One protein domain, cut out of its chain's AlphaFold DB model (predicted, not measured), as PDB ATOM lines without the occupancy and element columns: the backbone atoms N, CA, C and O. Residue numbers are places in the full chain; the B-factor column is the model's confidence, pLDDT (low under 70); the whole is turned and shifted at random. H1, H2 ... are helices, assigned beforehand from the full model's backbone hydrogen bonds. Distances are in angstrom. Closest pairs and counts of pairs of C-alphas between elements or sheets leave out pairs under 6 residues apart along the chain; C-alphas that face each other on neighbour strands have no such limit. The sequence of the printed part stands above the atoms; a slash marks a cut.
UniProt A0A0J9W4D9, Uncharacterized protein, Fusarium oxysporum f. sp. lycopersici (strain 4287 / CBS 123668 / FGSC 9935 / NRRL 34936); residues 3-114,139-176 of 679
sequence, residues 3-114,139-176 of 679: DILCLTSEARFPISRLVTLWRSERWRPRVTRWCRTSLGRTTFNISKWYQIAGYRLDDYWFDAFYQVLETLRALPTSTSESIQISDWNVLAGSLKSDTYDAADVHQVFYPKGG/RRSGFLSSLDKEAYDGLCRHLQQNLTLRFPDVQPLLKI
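What this domain is: This is residues 3 to 114 and 139 to 176 of the 679 residues of an uncharacterized protein of Fusarium oxysporum f. sp. lycopersici (strain 4287 / CBS 123668 / FGSC 9935 / NRRL 34936) (UniProt A0A0J9W4D9). This is an elongated body of short helices in two groups set end to end: H1, H2 and H4 gather at one end, H7, H8 and H9 with the short H6 at the other, and H3 and the long H5 bridge the middle. After H9 the printed part folds back toward the middle, where the short H10 lies just before the last printed residue, Ile 176. The printed part has 150 residues with ten named helices, H1 to H10 in order, and no named strand; the class is all helix, and the helix packing is part aligned, part crossed. The whole is compact, with a radius of gyration of the C-alphas of 16.7 A and spans of 50 by 31 by 26 A.

Where its parts are: Start at Asp 3; residues 3 to 14 hold no named element. Find C-alpha 15 at (-15.468, 63.470, -18.508), where H1 begins and runs to residue 23. Next come H2, residues 27 to 34, H3, residues 38 to 43, and H4, residues 46 to 54. From C-alpha 58 at (-26.082, 46.344, -11.743), H5 runs 24.0 A to residue 74. Then read H6, residues 77 to 80, H7, residues 85 to 94 over 14.0 A, and H8, residues 102 to 109. Past the cut, H9 covers residues 149 to 161 over 18.8 A, and H10, residues 171 to 175, ends at (-33.665, 52.930, -24.621).

How they stand to each other: H1 and H2 touch only at the corner, and only just, with 3 pairs of C-alphas within 8 A, the closest those of Trp 22 and Arg 28 at 4.6 A. H1 touches H4 at a steep tilt of 42 degrees, the same way; look at the closest C-alphas, Leu 21 and Tyr 50, 6.1 A apart. H5, with residues 62 to 69 alone, touches H2 at a shallow tilt of 27 degrees, closest at C-alphas 34 and 69, 7.2 A. H3 and H5 are near each other. H3 only just touches H7, with 3 pairs within 8 A, closest at C-alphas 39 and 85, 5.8 A. H7 and H8 form a helical hairpin, closest at C-alphas 94 and 108, 6.9 A. H8 touches residues 156 to 161 of H9 at a shallow tilt of 30 degrees, opposite ways, closest at C-alphas 102 and 160, 4.6 A. H6 only just touches residues 151 to 155 of H9, with 3 pairs within 8 A, closest at C-alphas 78 and 151, 7.2 A. H10 and H4 are close but not clearly touching, at C-alphas 174 and 48, 7.9 A. Every O i to N i+4 pair is within hydrogen-bond range in H1, H2, H3, H4, H7, H8 and H10, against 12 of 13 in H5 and 8 of 9 in H9; H6 is too short for one.

The domain as a whole: The C-alphas farthest apart, Arg 23 and Gly 114, are 52.5 A apart. Residues 115 to 138 are not printed, and C-alphas 114 and 139 stand 12.8 A apart across this cut. Of the links printed whole, none is long. Look for pLDDT under 70 at residues 8 to 12, 97 to 98 and 113 to 114; the mean of the printed part is 86.1.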
ATOM      1  N   ASP A   3      -8.948  56.883 -24.666       72.25
ATOM      2  CA  ASP A   3      -8.069  55.978 -25.428       72.25
ATOM      3  C   ASP A   3      -8.205  54.499 -25.008       72.25
ATOM      4  O   ASP A   3      -8.324  53.621 -25.858       72.25
ATOM      5  N   ILE A   4      -8.273  54.212 -23.699       73.94
ATOM      6  CA  ILE A   4      -8.473  52.849 -23.147       73.94
ATOM      7  C   ILE A   4      -9.878  52.312 -23.484       73.94
ATOM      8  O   ILE A   4     -10.094  51.101 -23.550       73.94
ATOM      9  N   LEU A   5     -10.822  53.229 -23.695       74.81
ATOM     10  CA  LEU A   5     -12.198  52.979 -24.114       74.81
ATOM     11  C   LEU A   5     -12.376  53.040 -25.639       74.81
ATOM     12  O   LEU A   5     -13.490  52.851 -26.114       74.81
ATOM     13  N   CYS A   6     -11.318  53.336 -26.399       71.12
ATOM     14  CA  CYS A   6     -11.369  53.561 -27.844       71.12
ATOM     15  C   CYS A   6     -12.431  54.602 -28.277       71.12
ATOM     16  O   CYS A   6     -13.023  54.483 -29.350       71.12
ATOM     17  N   LEU A   7     -12.681  55.617 -27.438       74.94
ATOM     18  CA  LEU A   7     -13.621  56.711 -27.701       74.94
ATOM     19  C   LEU A   7     -12.891  57.899 -28.333       74.94
ATOM     20  O   LEU A   7     -11.880  58.369 -27.809       74.94
ATOM     21  N   THR A   8     -13.425  58.410 -29.440       62.44
ATOM     22  CA  THR A   8     -12.921  59.615 -30.108       62.44
ATOM     23  C   THR A   8     -13.126  60.860 -29.238       62.44
ATOM     24  O   THR A   8     -14.129  61.009 -28.539       62.44
ATOM     25  N   SER A   9     -12.153  61.773 -29.274       55.44
ATOM     26  CA  SER A   9     -12.131  62.979 -28.435       55.44
ATOM     27  C   SER A   9     -13.053  64.086 -28.970       55.44
ATOM     28  O   SER A   9     -12.588  65.138 -29.412       55.44
ATOM     29  N   GLU A  10     -14.368  63.882 -28.904       56.66
ATOM     30  CA  GLU A  10     -15.328  64.968 -29.118       56.66
ATOM     31  C   GLU A  10     -15.219  66.033 -28.015       56.66
ATOM     32  O   GLU A  10     -15.245  65.732 -26.818       56.66
ATOM     33  N   ALA A  11     -15.174  67.308 -28.414       50.78
ATOM     34  CA  ALA A  11     -14.893  68.456 -27.541       50.78
ATOM     35  C   ALA A  11     -15.970  68.772 -26.469       50.78
ATOM     36  O   ALA A  11     -15.918  69.824 -25.832       50.78
ATOM     37  N   ARG A  12     -16.966  67.896 -26.276       62.00
ATOM     38  CA  ARG A  12     -18.037  68.017 -25.266       62.00
ATOM     39  C   ARG A  12     -18.325  66.715 -24.506       62.00
ATOM     40  O   ARG A  12     -19.365  66.605 -23.858       62.00
ATOM     41  N   PHE A  13     -17.424  65.733 -24.549       73.25
ATOM     42  CA  PHE A  13     -17.598  64.494 -23.790       73.25
ATOM     43  C   PHE A  13     -17.643  64.773 -22.264       73.25
ATOM     44  O   PHE A  13     -16.745  65.441 -21.743       73.25
ATOM     45  N   PRO A  14     -18.644  64.281 -21.500       81.06
ATOM     46  CA  PRO A  14     -18.802  64.608 -20.079       81.06
ATOM     47  C   PRO A  14     -17.856  63.777 -19.192       81.06
ATOM     48  O   PRO A  14     -18.257  62.828 -18.515       81.06
ATOM     49  N   ILE A  15     -16.576  64.163 -19.191       82.69
ATOM     50  CA  ILE A  15     -15.468  63.470 -18.508       82.69
ATOM     51  C   ILE A  15     -15.744  63.234 -17.013       82.69
ATOM     52  O   ILE A  15     -15.372  62.185 -16.498       82.69
ATOM     53  N   SER A  16     -16.431  64.143 -16.313       82.62
ATOM     54  CA  SER A  16     -16.745  63.984 -14.881       82.62
ATOM     55  C   SER A  16     -17.576  62.728 -14.590       82.62
ATOM     56  O   SER A  16     -17.189  61.931 -13.738       82.62
ATOM     57  N   ARG A  17     -18.657  62.497 -15.351       86.00
ATOM     58  CA  ARG A  17     -19.486  61.279 -15.246       86.00
ATOM     59  C   ARG A  17     -18.675  60.022 -15.547       86.00
ATOM     60  O   ARG A  17     -18.844  59.010 -14.872       86.00
ATOM     61  N   LEU A  18     -17.771  60.095 -16.527       85.12
ATOM     62  CA  LEU A  18     -16.880  58.982 -16.852       85.12
ATOM     63  C   LEU A  18     -15.896  58.691 -15.717       85.12
ATOM     64  O   LEU A  18     -15.704  57.529 -15.395       85.12
ATOM     65  N   VAL A  19     -15.319  59.709 -15.074       85.50
ATOM     66  CA  VAL A  19     -14.410  59.522 -13.932       85.50
ATOM     67  C   VAL A  19     -15.118  58.836 -12.759       85.50
ATOM     68  O   VAL A  19     -14.526  57.936 -12.172       85.50
ATOM     69  N   THR A  20     -16.372  59.182 -12.448       85.12
ATOM     70  CA  THR A  20     -17.170  58.470 -11.430       85.12
ATOM     71  C   THR A  20     -17.414  57.010 -11.831       85.12
ATOM     72  O   THR A  20     -17.070  56.093 -11.089       85.12
ATOM     73  N   LEU A  21     -17.919  56.768 -13.047       85.94
ATOM     74  CA  LEU A  21     -18.211  55.414 -13.541       85.94
ATOM     75  C   LEU A  21     -16.946  54.536 -13.666       85.94
ATOM     76  O   LEU A  21     -17.007  53.319 -13.516       85.94
ATOM     77  N   TRP A  22     -15.788  55.155 -13.905       85.56
ATOM     78  CA  TRP A  22     -14.473  54.511 -13.990       85.56
ATOM     79  C   TRP A  22     -13.787  54.324 -12.628       85.56
ATOM     80  O   TRP A  22     -12.823  53.566 -12.530       85.56
ATOM     81  N   ARG A  23     -14.261  55.002 -11.577       87.50
ATOM     82  CA  ARG A  23     -13.868  54.744 -10.182       87.50
ATOM     83  C   ARG A  23     -14.651  53.592  -9.564       87.50
ATOM     84  O   ARG A  23     -14.129  52.966  -8.653       87.50
ATOM     85  N   SER A  24     -15.848  53.299 -10.073       88.38
ATOM     86  CA  SER A  24     -16.598  52.106  -9.684       88.38
ATOM     87  C   SER A  24     -15.874  50.836 -10.137       88.38
ATOM     88  O   SER A  24     -15.660  50.615 -11.332       88.38
ATOM     89  N   GLU A  25     -15.522  49.975  -9.187       90.00
ATOM     90  CA  GLU A  25     -14.799  48.720  -9.427       90.00
ATOM     91  C   GLU A  25     -15.614  47.721 -10.252       90.00
ATOM     92  O   GLU A  25     -15.051  46.949 -11.029       90.00
ATOM     93  N   ARG A  26     -16.947  47.781 -10.140       89.50
ATOM     94  CA  ARG A  26     -17.872  46.925 -10.889       89.50
ATOM     95  C   ARG A  26     -18.109  47.431 -12.307       89.50
ATOM     96  O   ARG A  26     -18.025  46.640 -13.246       89.50
ATOM     97  N   TRP A  27     -18.334  48.734 -12.493       90.44
ATOM     98  CA  TRP A  27     -18.613  49.296 -13.821       90.44
ATOM     99  C   TRP A  27     -17.364  49.458 -14.690       90.44
ATOM    100  O   TRP A  27     -17.419  49.126 -15.876       90.44
ATOM    101  N   ARG A  28     -16.218  49.875 -14.134       90.44
ATOM    102  CA  ARG A  28     -14.953  50.039 -14.878       90.44
ATOM    103  C   ARG A  28     -14.621  48.857 -15.811       90.44
ATOM    104  O   ARG A  28     -14.427  49.109 -17.004       90.44
ATOM    105  N   PRO A  29     -14.558  47.583 -15.363       90.88
ATOM    106  CA  PRO A  29     -14.236  46.460 -16.246       90.88
ATOM    107  C   PRO A  29     -15.333  46.172 -17.282       90.88
ATOM    108  O   PRO A  29     -14.997  45.778 -18.398       90.88
ATOM    109  N   ARG A  30     -16.617  46.400 -16.964       89.88
ATOM    110  CA  ARG A  30     -17.739  46.209 -17.907       89.88
ATOM    111  C   ARG A  30     -17.656  47.214 -19.044       89.88
ATOM    112  O   ARG A  30     -17.578  46.812 -20.198       89.88
ATOM    113  N   VAL A  31     -17.552  48.500 -18.709       90.69
ATOM    114  CA  VAL A  31     -17.408  49.598 -19.676       90.69
ATOM    115  C   VAL A  31     -16.130  49.426 -20.511       90.69
ATOM    116  O   VAL A  31     -16.166  49.593 -21.727       90.69
ATOM    117  N   THR A  32     -15.016  48.998 -19.897       89.44
ATOM    118  CA  THR A  32     -13.765  48.691 -20.625       89.44
ATOM    119  C   THR A  32     -13.949  47.574 -21.653       89.44
ATOM    120  O   THR A  32     -13.431  47.681 -22.762       89.44
ATOM    121  N   ARG A  33     -14.647  46.482 -21.302       90.94
ATOM    122  CA  ARG A  33     -14.911  45.376 -22.239       90.94
ATOM    123  C   ARG A  33     -15.912  45.783 -23.319       90.94
ATOM    124  O   ARG A  33     -15.692  45.450 -24.476       90.94
ATOM    125  N   TRP A  34     -16.948  46.541 -22.953       91.25
ATOM    126  CA  TRP A  34     -17.968  47.041 -23.873       91.25
ATOM    127  C   TRP A  34     -17.346  47.885 -24.986       91.25
ATOM    128  O   TRP A  34     -17.367  47.480 -26.142       91.25
ATOM    129  N   CYS A  35     -16.690  49.001 -24.658       90.75
ATOM    130  CA  CYS A  35     -16.203  49.955 -25.663       90.75
ATOM    131  C   CYS A  35     -15.020  49.442 -26.522       90.75
ATOM    132  O   CYS A  35     -14.605  50.099 -27.478       90.75
ATOM    133  N   ARG A  36     -14.502  48.236 -26.249       89.44
ATOM    134  CA  ARG A  36     -13.572  47.537 -27.151       89.44
ATOM    135  C   ARG A  36     -14.261  46.937 -28.382       89.44
ATOM    136  O   ARG A  36     -13.591  46.783 -29.400       89.44
ATOM    137  N   THR A  37     -15.569  46.676 -28.353       89.88
ATOM    138  CA  THR A  37     -16.325  46.178 -29.522       89.88
ATOM    139  C   THR A  37     -16.877  47.327 -30.382       89.88
ATOM    140  O   THR A  37     -17.032  48.458 -29.908       89.88
ATOM    141  N   SER A  38     -17.183  47.065 -31.659       87.75
ATOM    142  CA  SER A  38     -17.847  48.029 -32.560       87.75
ATOM    143  C   SER A  38     -19.231  48.428 -32.044       87.75
ATOM    144  O   SER A  38     -19.547  49.616 -31.920       87.75
ATOM    145  N   LEU A  39     -20.023  47.421 -31.668       89.19
ATOM    146  CA  LEU A  39     -21.325  47.565 -31.028       89.19
ATOM    147  C   LEU A  39     -21.216  48.409 -29.752       89.19
ATOM    148  O   LEU A  39     -22.061  49.259 -29.490       89.19
ATOM    149  N   GLY A  40     -20.144  48.238 -28.980       89.19
ATOM    150  CA  GLY A  40     -19.928  48.994 -27.759       89.19
ATOM    151  C   GLY A  40     -19.624  50.468 -27.994       89.19
ATOM    152  O   GLY A  40     -20.275  51.324 -27.395       89.19
ATOM    153  N   ARG A  41     -18.703  50.788 -28.913       87.62
ATOM    154  CA  ARG A  41     -18.393  52.185 -29.284       87.62
ATOM    155  C   ARG A  41     -19.610  52.933 -29.825       87.62
ATOM    156  O   ARG A  41     -19.809  54.090 -29.478       87.62
ATOM    157  N   THR A  42     -20.429  52.271 -30.641       86.44
ATOM    158  CA  THR A  42     -21.625  52.878 -31.257       86.44
ATOM    159  C   THR A  42     -22.804  53.042 -30.294       86.44
ATOM    160  O   THR A  42     -23.693  53.849 -30.559       86.44
ATOM    161  N   THR A  43     -22.823  52.326 -29.163       88.19
ATOM    162  CA  THR A  43     -23.945  52.337 -28.199       88.19
ATOM    163  C   THR A  43     -23.613  52.960 -26.838       88.19
ATOM    164  O   THR A  43     -24.518  53.206 -26.034       88.19
ATOM    165  N   PHE A  44     -22.339  53.241 -26.541       88.50
ATOM    166  CA  PHE A  44     -21.921  53.769 -25.242       88.50
ATOM    167  C   PHE A  44     -22.293  55.247 -25.041       88.50
ATOM    168  O   PHE A  44     -21.522  56.166 -25.316       88.50
ATOM    169  N   ASN A  45     -23.472  55.487 -24.467       87.75
ATOM    170  CA  ASN A  45     -23.859  56.801 -23.964       87.75
ATOM    171  C   ASN A  45     -23.503  56.934 -22.475       87.75
ATOM    172  O   ASN A  45     -24.266  56.506 -21.610       87.75
ATOM    173  N   ILE A  46     -22.376  57.579 -22.164       87.81
ATOM    174  CA  ILE A  46     -21.908  57.786 -20.781       87.81
ATOM    175  C   ILE A  46     -22.964  58.410 -19.849       87.81
ATOM    176  O   ILE A  46     -23.029  58.044 -18.679       87.81
ATOM    177  N   SER A  47     -23.827  59.311 -20.329       85.88
ATOM    178  CA  SER A  47     -24.870  59.896 -19.471       85.88
ATOM    179  C   SER A  47     -25.921  58.861 -19.074       85.88
ATOM    180  O   SER A  47     -26.334  58.838 -17.917       85.88
ATOM    181  N   LYS A  48     -26.295  57.972 -20.003       87.50
ATOM    182  CA  LYS A  48     -27.207  56.857 -19.731       87.50
ATOM    183  C   LYS A  48     -26.553  55.785 -18.857       87.50
ATOM    184  O   LYS A  48     -27.169  55.309 -17.918       87.50
ATOM    185  N   TRP A  49     -25.297  55.433 -19.121       88.94
ATOM    186  CA  TRP A  49     -24.574  54.412 -18.354       88.94
ATOM    187  C   TRP A  49     -24.307  54.845 -16.906       88.94
ATOM    188  O   TRP A  49     -24.522  54.065 -15.986       88.94
ATOM    189  N   TYR A  50     -23.936  56.113 -16.691       88.19
ATOM    190  CA  TYR A  50     -23.859  56.723 -15.358       88.19
ATOM    191  C   TYR A  50     -25.202  56.643 -14.615       88.19
ATOM    192  O   TYR A  50     -25.245  56.373 -13.418       88.19
ATOM    193  N   GLN A  51     -26.305  56.875 -15.328       88.12
ATOM    194  CA  GLN A  51     -27.650  56.804 -14.769       88.12
ATOM    195  C   GLN A  51     -28.069  55.368 -14.422       88.12
ATOM    196  O   GLN A  51     -28.606  55.155 -13.341       88.12
ATOM    197  N   ILE A  52     -27.782  54.393 -15.291       88.88
ATOM    198  CA  ILE A  52     -28.081  52.973 -15.053       88.88
ATOM    199  C   ILE A  52     -27.332  52.465 -13.808       88.88
ATOM    200  O   ILE A  52     -27.949  51.848 -12.942       88.88
ATOM    201  N   ALA A  53     -26.049  52.819 -13.659       89.06
ATOM    202  CA  ALA A  53     -25.265  52.559 -12.445       89.06
ATOM    203  C   ALA A  53     -25.868  53.215 -11.185       89.06
ATOM    204  O   ALA A  53     -25.815  52.660 -10.090       89.06
ATOM    205  N   GLY A  54     -26.484  54.391 -11.337       87.88
ATOM    206  CA  GLY A  54     -27.159  55.104 -10.250       87.88
ATOM    207  C   GLY A  54     -28.352  54.357  -9.643       87.88
ATOM    208  O   GLY A  54     -28.700  54.628  -8.495       87.88
ATOM    209  N   TYR A  55     -28.953  53.401 -10.359       89.62
ATOM    210  CA  TYR A  55     -30.093  52.630  -9.855       89.62
ATOM    211  C   TYR A  55     -29.716  51.504  -8.884       89.62
ATOM    212  O   TYR A  55     -30.613  51.014  -8.200       89.62
ATOM    213  N   ARG A  56     -28.427  51.126  -8.772       90.25
ATOM    214  CA  ARG A  56     -27.927  50.003  -7.938       90.25
ATOM    215  C   ARG A  56     -28.507  48.622  -8.313       90.25
ATOM    216  O   ARG A  56     -28.590  47.747  -7.455       90.25
ATOM    217  N   LEU A  57     -28.886  48.431  -9.581       91.06
ATOM    218  CA  LEU A  57     -29.455  47.190 -10.149       91.06
ATOM    219  C   LEU A  57     -28.455  46.499 -11.102       91.06
ATOM    220  O   LEU A  57     -28.812  46.018 -12.176       91.06
ATOM    221  N   ASP A  58     -27.162  46.579 -10.777       91.00
ATOM    222  CA  ASP A  58     -26.082  46.344 -11.743       91.00
ATOM    223  C   ASP A  58     -26.083  44.935 -12.355       91.00
ATOM    224  O   ASP A  58     -25.797  44.812 -13.542       91.00
ATOM    225  N   ASP A  59     -26.373  43.881 -11.579       89.75
ATOM    226  CA  ASP A  59     -26.241  42.499 -12.071       89.75
ATOM    227  C   ASP A  59     -27.301  42.183 -13.140       89.75
ATOM    228  O   ASP A  59     -26.948  41.646 -14.189       89.75
ATOM    229  N   TYR A  60     -28.547  42.636 -12.947       89.38
ATOM    230  CA  TYR A  60     -29.615  42.560 -13.954       89.38
ATOM    231  C   TYR A  60     -29.194  43.161 -15.309       89.38
ATOM    232  O   TYR A  60     -29.420  42.575 -16.369       89.38
ATOM    233  N   TRP A  61     -28.518  44.315 -15.292       87.38
ATOM    234  CA  TRP A  61     -28.001  44.941 -16.513       87.38
ATOM    235  C   TRP A  61     -26.739  44.257 -17.047       87.38
ATOM    236  O   TRP A  61     -26.544  44.163 -18.261       87.38
ATOM    237  N   PHE A  62     -25.863  43.786 -16.156       89.38
ATOM    238  CA  PHE A  62     -24.626  43.111 -16.530       89.38
ATOM    239  C   PHE A  62     -24.889  41.779 -17.224       89.38
ATOM    240  O   PHE A  62     -24.176  41.502 -18.182       89.38
ATOM    241  N   ASP A  63     -25.896  40.999 -16.824       87.50
ATOM    242  CA  ASP A  63     -26.248  39.730 -17.479       87.50
ATOM    243  C   ASP A  63     -26.497  39.915 -18.986       87.50
ATOM    244  O   ASP A  63     -25.910  39.206 -19.807       87.50
ATOM    245  N   ALA A  64     -27.266  40.941 -19.368       85.75
ATOM    246  CA  ALA A  64     -27.477  41.294 -20.771       85.75
ATOM    247  C   ALA A  64     -26.167  41.724 -21.465       85.75
ATOM    248  O   ALA A  64     -25.843  41.224 -22.544       85.75
ATOM    249  N   PHE A  65     -25.365  42.601 -20.843       88.06
ATOM    250  CA  PHE A  65     -24.065  43.008 -21.400       88.06
ATOM    251  C   PHE A  65     -23.080  41.831 -21.549       88.06
ATOM    252  O   PHE A  65     -22.316  41.797 -22.515       88.06
ATOM    253  N   TYR A  66     -23.084  40.868 -20.623       89.75
ATOM    254  CA  TYR A  66     -22.260  39.659 -20.670       89.75
ATOM    255  C   TYR A  66     -22.661  38.759 -21.838       89.75
ATOM    256  O   TYR A  66     -21.795  38.383 -22.621       89.75
ATOM    257  N   GLN A  67     -23.951  38.446 -21.989       89.25
ATOM    258  CA  GLN A  67     -24.439  37.577 -23.066       89.25
ATOM    259  C   GLN A  67     -24.102  38.140 -24.457       89.25
ATOM    260  O   GLN A  67     -23.686  37.389 -25.342       89.25
ATOM    261  N   VAL A  68     -24.188  39.464 -24.635       91.25
ATOM    262  CA  VAL A  68     -23.703  40.145 -25.847       91.25
ATOM    263  C   VAL A  68     -22.193  39.964 -26.022       91.25
ATOM    264  O   VAL A  68     -21.746  39.606 -27.108       91.25
ATOM    265  N   LEU A  69     -21.392  40.216 -24.980       92.19
ATOM    266  CA  LEU A  69     -19.927  40.168 -25.062       92.19
ATOM    267  C   LEU A  69     -19.381  38.758 -25.319       92.19
ATOM    268  O   LEU A  69     -18.457  38.614 -26.116       92.19
ATOM    269  N   GLU A  70     -19.946  37.728 -24.689       92.38
ATOM    270  CA  GLU A  70     -19.540  36.337 -24.920       92.38
ATOM    271  C   GLU A  70     -20.025  35.829 -26.288       92.38
ATOM    272  O   GLU A  70     -19.282  35.133 -26.979       92.38
ATOM    273  N   THR A  71     -21.200  36.259 -26.761       91.88
ATOM    274  CA  THR A  71     -21.646  35.957 -28.132       91.88
ATOM    275  C   THR A  71     -20.757  36.645 -29.168       91.88
ATOM    276  O   THR A  71     -20.266  35.981 -30.074       91.88
ATOM    277  N   LEU A  72     -20.441  37.938 -29.004       92.44
ATOM    278  CA  LEU A  72     -19.473  38.648 -29.857       92.44
ATOM    279  C   LEU A  72     -18.080  37.999 -29.837       92.44
ATOM    280  O   LEU A  72     -17.391  38.042 -30.850       92.44
ATOM    281  N   ARG A  73     -17.672  37.389 -28.716       91.75
ATOM    282  CA  ARG A  73     -16.422  36.623 -28.586       91.75
ATOM    283  C   ARG A  73     -16.466  35.274 -29.317       91.75
ATOM    284  O   ARG A  73     -15.409  34.783 -29.704       91.75
ATOM    285  N   ALA A  74     -17.645  34.676 -29.479       92.12
ATOM    286  CA  ALA A  74     -17.837  33.428 -30.216       92.12
ATOM    287  C   ALA A  74     -17.936  33.632 -31.740       92.12
ATOM    288  O   ALA A  74     -17.573  32.731 -32.495       92.12
ATOM    289  N   LEU A  75     -18.395  34.807 -32.197       92.25
ATOM    290  CA  LEU A  75     -18.461  35.136 -33.625       92.25
ATOM    291  C   LEU A  75     -17.061  35.199 -34.277       92.25
ATOM    292  O   LEU A  75     -16.096  35.614 -33.634       92.25
ATOM    293  N   PRO A  76     -16.942  34.898 -35.587       91.19
ATOM    294  CA  PRO A  76     -15.726  35.145 -36.362       91.19
ATOM    295  C   PRO A  76     -15.236  36.598 -36.251       91.19
ATOM    296  O   PRO A  76     -16.033  37.535 -36.344       91.19
ATOM    297  N   THR A  77     -13.918  36.796 -36.128       86.62
ATOM    298  CA  THR A  77     -13.289  38.096 -35.817       86.62
ATOM    299  C   THR A  77     -13.761  39.241 -36.719       86.62
ATOM    300  O   THR A  77     -14.191  40.279 -36.217       86.62
ATOM    301  N   SER A  78     -13.795  39.022 -38.041       84.56
ATOM    302  CA  SER A  78     -14.256  40.001 -39.041       84.56
ATOM    303  C   SER A  78     -15.707  40.450 -38.837       84.56
ATOM    304  O   SER A  78     -16.063  41.579 -39.175       84.56
ATOM    305  N   THR A  79     -16.542  39.599 -38.237       87.06
ATOM    306  CA  THR A  79     -17.898  39.958 -37.812       87.06
ATOM    307  C   THR A  79     -17.854  40.730 -36.498       87.06
ATOM    308  O   THR A  79     -18.386  41.833 -36.434       87.06
ATOM    309  N   SER A  80     -17.180  40.208 -35.466       87.25
ATOM    310  CA  SER A  80     -17.163  40.826 -34.127       87.25
ATOM    311  C   SER A  80     -16.564  42.240 -34.088       87.25
ATOM    312  O   SER A  80     -16.918  43.040 -33.221       87.25
ATOM    313  N   GLU A  81     -15.680  42.565 -35.039       87.31
ATOM    314  CA  GLU A  81     -15.035  43.876 -35.157       87.31
ATOM    315  C   GLU A  81     -15.805  44.875 -36.035       87.31
ATOM    316  O   GLU A  81     -15.594  46.081 -35.890       87.31
ATOM    317  N   SER A  82     -16.688  44.408 -36.930       87.81
ATOM    318  CA  SER A  82     -17.385  45.268 -37.906       87.81
ATOM    319  C   SER A  82     -18.904  45.366 -37.723       87.81
ATOM    320  O   SER A  82     -19.500  46.333 -38.201       87.81
ATOM    321  N   ILE A  83     -19.522  44.429 -36.993       91.56
ATOM    322  CA  ILE A  83     -20.971  44.358 -36.751       91.56
ATOM    323  C   ILE A  83     -21.528  45.665 -36.164       91.56
ATOM    324  O   ILE A  83     -20.972  46.218 -35.209       91.56
ATOM    325  N   GLN A  84     -22.630  46.156 -36.736       90.88
ATOM    326  CA  GLN A  84     -23.310  47.375 -36.299       90.88
ATOM    327  C   GLN A  84     -24.543  47.071 -35.440       90.88
ATOM    328  O   GLN A  84     -25.075  45.960 -35.428       90.88
ATOM    329  N   ILE A  85     -25.053  48.094 -34.749       90.19
ATOM    330  CA  ILE A  85     -26.298  47.997 -33.970       90.19
ATOM    331  C   ILE A  85     -27.513  47.618 -34.838       90.19
ATOM    332  O   ILE A  85     -28.405  46.923 -34.364       90.19
ATOM    333  N   SER A  86     -27.536  48.006 -36.118       91.06
ATOM    334  CA  SER A  86     -28.551  47.571 -37.090       91.06
ATOM    335  C   SER A  86     -28.528  46.059 -37.316       91.06
ATOM    336  O   SER A  86     -29.579  45.423 -37.313       91.06
ATOM    337  N   ASP A  87     -27.338  45.480 -37.459       92.44
ATOM    338  CA  ASP A  87     -27.155  44.049 -37.708       92.44
ATOM    339  C   ASP A  87     -27.460  43.231 -36.455       92.44
ATOM    340  O   ASP A  87     -28.158  42.218 -36.524       92.44
ATOM    341  N   TRP A  88     -27.008  43.716 -35.292       92.75
ATOM    342  CA  TRP A  88     -27.355  43.114 -34.007       92.75
ATOM    343  C   TRP A  88     -28.869  43.106 -33.794       92.75
ATOM    344  O   TRP A  88     -29.419  42.077 -33.425       92.75
ATOM    345  N   ASN A  89     -29.567  44.202 -34.107       91.56
ATOM    346  CA  ASN A  89     -31.029  44.265 -34.032       91.56
ATOM    347  C   ASN A  89     -31.731  43.321 -35.027       91.56
ATOM    348  O   ASN A  89     -32.857  42.912 -34.765       91.56
ATOM    349  N   VAL A  90     -31.112  42.971 -36.161       91.88
ATOM    350  CA  VAL A  90     -31.657  41.966 -37.094       91.88
ATOM    351  C   VAL A  90     -31.474  40.552 -36.540       91.88
ATOM    352  O   VAL A  90     -32.421  39.765 -36.583       91.88
ATOM    353  N   LEU A  91     -30.304  40.242 -35.975       92.25
ATOM    354  CA  LEU A  91     -30.027  38.956 -35.323       92.25
ATOM    355  C   LEU A  91     -30.901  38.779 -34.072       92.25
ATOM    356  O   LEU A  91     -31.722  37.870 -34.039       92.25
ATOM    357  N   ALA A  92     -30.839  39.712 -33.120       90.94
ATOM    358  CA  ALA A  92     -31.693  39.768 -31.928       90.94
ATOM    359  C   ALA A  92     -33.183  39.993 -32.242       90.94
ATOM    360  O   ALA A  92     -34.044  39.806 -31.387       90.94
ATOM    361  N   GLY A  93     -33.508  40.418 -33.465       88.31
ATOM    362  CA  GLY A  93     -34.874  40.557 -33.965       88.31
ATOM    363  C   GLY A  93     -35.471  39.244 -34.467       88.31
ATOM    364  O   GLY A  93     -36.667  39.026 -34.295       88.31
ATOM    365  N   SER A  94     -34.640  38.386 -35.071       86.75
ATOM    366  CA  SER A  94     -35.071  37.202 -35.831       86.75
ATOM    367  C   SER A  94     -34.726  35.880 -35.137       86.75
ATOM    368  O   SER A  94     -35.511  34.943 -35.184       86.75
ATOM    369  N   LEU A  95     -33.582  35.809 -34.454       87.25
ATOM    370  CA  LEU A  95     -33.090  34.645 -33.707       87.25
ATOM    371  C   LEU A  95     -33.469  34.768 -32.218       87.25
ATOM    372  O   LEU A  95     -32.637  34.614 -31.328       87.25
ATOM    373  N   LYS A  96     -34.735  35.135 -31.966       74.69
ATOM    374  CA  LYS A  96     -35.290  35.382 -30.623       74.69
ATOM    375  C   LYS A  96     -35.653  34.120 -29.855       74.69
ATOM    376  O   LYS A  96     -35.683  34.158 -28.631       74.69
ATOM    377  N   SER A  97     -36.011  33.053 -30.567       68.19
ATOM    378  CA  SER A  97     -36.440  31.809 -29.937       68.19
ATOM    379  C   SER A  97     -35.268  31.142 -29.229       68.19
ATOM    380  O   SER A  97     -34.170  31.074 -29.781       68.19
ATOM    381  N   ASP A  98     -35.522  30.552 -28.061       69.75
ATOM    382  CA  ASP A  98     -34.562  29.652 -27.424       69.75
ATOM    383  C   ASP A  98     -34.279  28.385 -28.260       69.75
ATOM    384  O   ASP A  98     -33.318  27.659 -27.990       69.75
ATOM    385  N   THR A  99     -35.072  28.137 -29.305       75.12
ATOM    386  CA  THR A  99     -34.979  26.972 -30.193       75.12
ATOM    387  C   THR A  99     -34.982  27.359 -31.682       75.12
ATOM    388  O   THR A  99     -35.657  26.702 -32.474       75.12
ATOM    389  N   TYR A 100     -34.296  28.442 -32.076       87.56
ATOM    390  CA  TYR A 100     -34.142  28.770 -33.505       87.56
ATOM    391  C   TYR A 100     -33.327  27.693 -34.242       87.56
ATOM    392  O   TYR A 100     -32.414  27.094 -33.665       87.56
ATOM    393  N   ASP A 101     -33.628  27.455 -35.520       89.62
ATOM    394  CA  ASP A 101     -32.998  26.389 -36.308       89.62
ATOM    395  C   ASP A 101     -32.067  26.890 -37.438       89.62
ATOM    396  O   ASP A 101     -31.811  28.084 -37.629       89.62
ATOM    397  N   ALA A 102     -31.496  25.952 -38.201       89.69
ATOM    398  CA  ALA A 102     -30.595  26.273 -39.307       89.69
ATOM    399  C   ALA A 102     -31.306  26.902 -40.530       89.69
ATOM    400  O   ALA A 102     -30.643  27.543 -41.354       89.69
ATOM    401  N   ALA A 103     -32.625  26.739 -40.665       89.06
ATOM    402  CA  ALA A 103     -33.446  27.385 -41.684       89.06
ATOM    403  C   ALA A 103     -33.833  28.816 -41.273       89.06
ATOM    404  O   ALA A 103     -33.777  29.702 -42.129       89.06
ATOM    405  N   ASP A 104     -34.104  29.076 -39.989       90.06
ATOM    406  CA  ASP A 104     -34.254  30.429 -39.431       90.06
ATOM    407  C   ASP A 104     -33.007  31.268 -39.729       90.06
ATOM    408  O   ASP A 104     -33.090  32.332 -40.349       90.06
ATOM    409  N   VAL A 105     -31.822  30.746 -39.381       90.75
ATOM    410  CA  VAL A 105     -30.532  31.388 -39.693       90.75
ATOM    411  C   VAL A 105     -30.394  31.633 -41.200       90.75
ATOM    412  O   VAL A 105     -30.033  32.738 -41.612       90.75
ATOM    413  N   HIS A 106     -30.745  30.664 -42.049       91.12
ATOM    414  CA  HIS A 106     -30.697  30.863 -43.500       91.12
ATOM    415  C   HIS A 106     -31.665  31.961 -43.976       91.12
ATOM    416  O   HIS A 106     -31.318  32.738 -44.864       91.12
ATOM    417  N   GLN A 107     -32.863  32.067 -43.397       90.94
ATOM    418  CA  GLN A 107     -33.866  33.086 -43.731       90.94
ATOM    419  C   GLN A 107     -33.487  34.489 -43.219       90.94
ATOM    420  O   GLN A 107     -33.905  35.505 -43.793       90.94
ATOM    421  N   VAL A 108     -32.641  34.580 -42.186       91.94
ATOM    422  CA  VAL A 108     -31.993  35.840 -41.798       91.94
ATOM    423  C   VAL A 108     -31.043  36.312 -42.897       91.94
ATOM    424  O   VAL A 108     -31.196  37.430 -43.391       91.94
ATOM    425  N   PHE A 109     -30.107  35.470 -43.331       93.12
ATOM    426  CA  PHE A 109     -29.053  35.868 -44.271       93.12
ATOM    427  C   PHE A 109     -29.564  35.991 -45.715       93.12
ATOM    428  O   PHE A 109     -29.277  36.976 -46.396       93.12
ATOM    429  N   TYR A 110     -30.383  35.043 -46.167       92.25
ATOM    430  CA  TYR A 110     -30.935  35.012 -47.519       92.25
ATOM    431  C   TYR A 110     -32.462  34.829 -47.467       92.25
ATOM    432  O   TYR A 110     -32.969  33.709 -47.612       92.25
ATOM    433  N   PRO A 111     -33.229  35.912 -47.235       87.81
ATOM    434  CA  PRO A 111     -34.682  35.850 -47.297       87.81
ATOM    435  C   PRO A 111     -35.125  35.410 -48.696       87.81
ATOM    436  O   PRO A 111     -34.627  35.909 -49.709       87.81
ATOM    437  N   LYS A 112     -36.090  34.485 -48.764       80.69
ATOM    438  CA  LYS A 112     -36.736  34.112 -50.031       80.69
ATOM    439  C   LYS A 112     -37.367  35.375 -50.618       80.69
ATOM    440  O   LYS A 112     -38.190  36.007 -49.961       80.69
ATOM    441  N   GLY A 113     -36.932  35.763 -51.816       57.69
ATOM    442  CA  GLY A 113     -37.308  37.042 -52.406       57.69
ATOM    443  C   GLY A 113     -38.819  37.151 -52.589       57.69
ATOM    444  O   GLY A 113     -39.402  36.379 -53.348       57.69
ATOM    445  N   GLY A 114     -39.433  38.132 -51.924       45.88
ATOM    446  CA  GLY A 114     -40.795  38.568 -52.213       45.88
ATOM    447  C   GLY A 114     -40.823  39.272 -53.564       45.88
ATOM    448  O   GLY A 114     -40.765  40.496 -53.624       45.88
ATOM    449  N   ARG A 139     -28.605  38.136 -50.784       89.19
ATOM    450  CA  ARG A 139     -28.335  38.596 -49.417       89.19
ATOM    451  C   ARG A 139     -29.431  39.547 -48.961       89.19
ATOM    452  O   ARG A 139     -29.920  40.352 -49.757       89.19
ATOM    453  N   ARG A 140     -29.759  39.518 -47.669       89.88
ATOM    454  CA  ARG A 140     -30.583  40.557 -47.045       89.88
ATOM    455  C   ARG A 140     -29.926  41.923 -47.275       89.88
ATOM    456  O   ARG A 140     -28.806  42.160 -46.828       89.88
ATOM    457  N   SER A 141     -30.626  42.810 -47.985       86.25
ATOM    458  CA  SER A 141     -30.127  44.155 -48.288       86.25
ATOM    459  C   SER A 141     -29.823  44.931 -47.004       86.25
ATOM    460  O   SER A 141     -30.606  44.887 -46.054       86.25
ATOM    461  N   GLY A 142     -28.679  45.619 -46.967       84.44
ATOM    462  CA  GLY A 142     -28.251  46.448 -45.834       84.44
ATOM    463  C   GLY A 142     -27.839  45.703 -44.556       84.44
ATOM    464  O   GLY A 142     -27.495  46.366 -43.586       84.44
ATOM    465  N   PHE A 143     -27.854  44.365 -44.535       91.75
ATOM    466  CA  PHE A 143     -27.451  43.553 -43.379       91.75
ATOM    467  C   PHE A 143     -26.001  43.080 -43.526       91.75
ATOM    468  O   PHE A 143     -25.660  42.483 -44.547       91.75
ATOM    469  N   LEU A 144     -25.167  43.335 -42.512       90.75
ATOM    470  CA  LEU A 144     -23.739  42.985 -42.447       90.75
ATOM    471  C   LEU A 144     -22.954  43.402 -43.705       90.75
ATOM    472  O   LEU A 144     -22.106  42.667 -44.209       90.75
ATOM    473  N   SER A 145     -23.237  44.602 -44.221       88.31
ATOM    474  CA  SER A 145     -22.645  45.144 -45.456       88.31
ATOM    475  C   SER A 145     -21.143  45.447 -45.366       88.31
ATOM    476  O   SER A 145     -20.523  45.744 -46.384       88.31
ATOM    477  N   SER A 146     -20.557  45.357 -44.168       88.25
ATOM    478  CA  SER A 146     -19.114  45.395 -43.921       88.25
ATOM    479  C   SER A 146     -18.393  44.093 -44.279       88.25
ATOM    480  O   SER A 146     -17.170  44.100 -44.408       88.25
ATOM    481  N   LEU A 147     -19.119  42.976 -44.405       90.19
ATOM    482  CA  LEU A 147     -18.544  41.670 -44.714       90.19
ATOM    483  C   LEU A 147     -18.440  41.454 -46.226       90.19
ATOM    484  O   LEU A 147     -19.376  41.721 -46.984       90.19
ATOM    485  N   ASP A 148     -17.305  40.895 -46.642       90.19
ATOM    486  CA  ASP A 148     -17.081  40.401 -47.998       90.19
ATOM    487  C   ASP A 148     -17.987  39.194 -48.326       90.19
ATOM    488  O   ASP A 148     -18.970  38.885 -47.628       90.19
ATOM    489  N   LYS A 149     -17.722  38.507 -49.443       89.19
ATOM    490  CA  LYS A 149     -18.564  37.374 -49.799       89.19
ATOM    491  C   LYS A 149     -18.317  36.192 -48.847       89.19
ATOM    492  O   LYS A 149     -19.254  35.681 -48.232       89.19
ATOM    493  N   GLU A 150     -17.067  35.800 -48.693       90.62
ATOM    494  CA  GLU A 150     -16.628  34.588 -48.012       90.62
ATOM    495  C   GLU A 150     -16.902  34.619 -46.495       90.62
ATOM    496  O   GLU A 150     -17.332  33.609 -45.932       90.62
ATOM    497  N   ALA A 151     -16.732  35.768 -45.837       90.88
ATOM    498  CA  ALA A 151     -16.970  35.958 -44.406       90.88
ATOM    499  C   ALA A 151     -18.461  35.926 -44.041       90.88
ATOM    500  O   ALA A 151     -18.829  35.337 -43.029       90.88
ATOM    501  N   TYR A 152     -19.334  36.501 -44.871       93.12
ATOM    502  CA  TYR A 152     -20.789  36.480 -44.662       93.12
ATOM    503  C   TYR A 152     -21.377  35.080 -44.907       93.12
ATOM    504  O   TYR A 152     -22.134  34.566 -44.080       93.12
ATOM    505  N   ASP A 153     -20.970  34.420 -46.000       90.94
ATOM    506  CA  ASP A 153     -21.344  33.027 -46.291       90.94
ATOM    507  C   ASP A 153     -20.717  32.054 -45.255       90.94
ATOM    508  O   ASP A 153     -21.220  30.954 -45.017       90.94
ATOM    509  N   GLY A 154     -19.607  32.449 -44.616       91.75
ATOM    510  CA  GLY A 154     -18.983  31.764 -43.481       91.75
ATOM    511  C   GLY A 154     -19.725  31.944 -42.160       91.75
ATOM    512  O   GLY A 154     -19.963  30.958 -41.467       91.75
ATOM    513  N   LEU A 155     -20.145  33.169 -41.837       92.75
ATOM    514  CA  LEU A 155     -20.915  33.479 -40.635       92.75
ATOM    515  C   LEU A 155     -22.259  32.745 -40.628       92.75
ATOM    516  O   LEU A 155     -22.619  32.172 -39.604       92.75
ATOM    517  N   CYS A 156     -22.965  32.699 -41.764       92.81
ATOM    518  CA  CYS A 156     -24.218  31.950 -41.880       92.81
ATOM    519  C   CYS A 156     -24.025  30.476 -41.476       92.81
ATOM    520  O   CYS A 156     -24.703  29.985 -40.574       92.81
ATOM    521  N   ARG A 157     -23.014  29.801 -42.044       93.19
ATOM    522  CA  ARG A 157     -22.669  28.410 -41.696       93.19
ATOM    523  C   ARG A 157     -22.236  28.249 -40.238       93.19
ATOM    524  O   ARG A 157     -22.639  27.286 -39.596       93.19
ATOM    525  N   HIS A 158     -21.451  29.186 -39.705       92.69
ATOM    526  CA  HIS A 158     -21.039  29.171 -38.300       92.69
ATOM    527  C   HIS A 158     -22.250  29.255 -37.357       92.69
ATOM    528  O   HIS A 158     -22.322  28.484 -36.403       92.69
ATOM    529  N   LEU A 159     -23.230  30.119 -37.638       92.31
ATOM    530  CA  LEU A 159     -24.452  30.222 -36.834       92.31
ATOM    531  C   LEU A 159     -25.362  28.994 -36.991       92.31
ATOM    532  O   LEU A 159     -25.901  28.526 -35.995       92.31
ATOM    533  N   GLN A 160     -25.464  28.409 -38.190       91.81
ATOM    534  CA  GLN A 160     -26.162  27.130 -38.408       91.81
ATOM    535  C   GLN A 160     -25.525  25.957 -37.639       91.81
ATOM    536  O   GLN A 160     -26.216  25.006 -37.291       91.81
ATOM    537  N   GLN A 161     -24.217  26.020 -37.369       91.12
ATOM    538  CA  GLN A 161     -23.485  25.040 -36.556       91.12
ATOM    539  C   GLN A 161     -23.554  25.331 -35.046       91.12
ATOM    540  O   GLN A 161     -23.307  24.431 -34.248       91.12
ATOM    541  N   ASN A 162     -23.891  26.562 -34.645       88.19
ATOM    542  CA  ASN A 162     -23.885  27.033 -33.257       88.19
ATOM    543  C   ASN A 162     -25.248  27.649 -32.883       88.19
ATOM    544  O   ASN A 162     -25.351  28.821 -32.517       88.19
ATOM    545  N   LEU A 163     -26.307  26.834 -32.958       88.25
ATOM    546  CA  LEU A 163     -27.693  27.204 -32.610       88.25
ATOM    547  C   LEU A 163     -27.896  27.536 -31.110       88.25
ATOM    548  O   LEU A 163     -28.959  27.990 -30.696       88.25
ATOM    549  N   THR A 164     -26.874  27.316 -30.281       87.62
ATOM    550  CA  THR A 164     -26.846  27.654 -28.848       87.62
ATOM    551  C   THR A 164     -26.463  29.108 -28.564       87.62
ATOM    552  O   THR A 164     -26.568  29.546 -27.418       87.62
ATOM    553  N   LEU A 165     -26.014  29.867 -29.570       88.81
ATOM    554  CA  LEU A 165     -25.717  31.289 -29.403       88.81
ATOM    555  C   LEU A 165     -27.002  32.079 -29.105       88.81
ATOM    556  O   LEU A 165     -28.113  31.679 -29.459       88.81
ATOM    557  N   ARG A 166     -26.856  33.208 -28.409       89.25
ATOM    558  CA  ARG A 166     -27.983  34.059 -28.015       89.25
ATOM    559  C   ARG A 166     -27.712  35.497 -28.404       89.25
ATOM    560  O   ARG A 166     -26.679  36.061 -28.066       89.25
ATOM    561  N   PHE A 167     -28.680  36.099 -29.083       89.94
ATOM    562  CA  PHE A 167     -28.645  37.500 -29.477       89.94
ATOM    563  C   PHE A 167     -29.645  38.274 -28.609       89.94
ATOM    564  O   PHE A 167     -30.745  38.566 -29.072       89.94
ATOM    565  N   PRO A 168     -29.324  38.565 -27.331       87.88
ATOM    566  CA  PRO A 168     -30.204  39.353 -26.477       87.88
ATOM    567  C   PRO A 168     -30.440  40.739 -27.085       87.88
ATOM    568  O   PRO A 168     -29.528  41.375 -27.630       87.88
ATOM    569  N   ASP A 169     -31.676  41.220 -26.974       85.31
ATOM    570  CA  ASP A 169     -32.028  42.550 -27.451       85.31
ATOM    571  C   ASP A 169     -31.421  43.620 -26.532       85.31
ATOM    572  O   ASP A 169     -31.766  43.747 -25.357       85.31
ATOM    573  N   VAL A 170     -30.505  44.413 -27.086       81.25
ATOM    574  CA  VAL A 170     -29.882  45.549 -26.395       81.25
ATOM    575  C   VAL A 170     -30.740  46.813 -26.460       81.25
ATOM    576  O   VAL A 170     -30.470  47.769 -25.735       81.25
ATOM    577  N   GLN A 171     -31.780  46.865 -27.298       82.00
ATOM    578  CA  GLN A 171     -32.629  48.047 -27.437       82.00
ATOM    579  C   GLN A 171     -33.322  48.455 -26.127       82.00
ATOM    580  O   GLN A 171     -33.273  49.647 -25.829       82.00
ATOM    581  N   PRO A 172     -33.903  47.562 -25.299       76.06
ATOM    582  CA  PRO A 172     -34.551  47.962 -24.049       76.06
ATOM    583  C   PRO A 172     -33.557  48.564 -23.041       76.06
ATOM    584  O   PRO A 172     -33.852  49.571 -22.404       76.06
ATOM    585  N   LEU A 173     -32.347  48.002 -22.972       72.81
ATOM    586  CA  LEU A 173     -31.218  48.470 -22.160       72.81
ATOM    587  C   LEU A 173     -30.679  49.834 -22.638       72.81
ATOM    588  O   LEU A 173     -30.396  50.728 -21.842       72.81
ATOM    589  N   LEU A 174     -30.596  50.040 -23.954       77.31
ATOM    590  CA  LEU A 174     -30.139  51.295 -24.559       77.31
ATOM    591  C   LEU A 174     -31.237  52.372 -24.632       77.31
ATOM    592  O   LEU A 174     -30.919  53.562 -24.716       77.31
ATOM    593  N   LYS A 175     -32.520  52.005 -24.528       83.31
ATOM    594  CA  LYS A 175     -33.665  52.930 -24.621       83.31
ATOM    595  C   LYS A 175     -34.376  53.233 -23.305       83.31
ATOM    596  O   LYS A 175     -35.011  54.280 -23.276       83.31
ATOM    597  N   ILE A 176     -34.175  52.463 -22.226       85.94
ATOM    598  CA  ILE A 176     -34.804  52.710 -20.910       85.94
ATOM    599  C   ILE A 176     -34.798  54.196 -20.520       85.94
ATOM    600  O   ILE A 176     -33.755  54.861 -20.558       85.94
TER     601      ILE A 176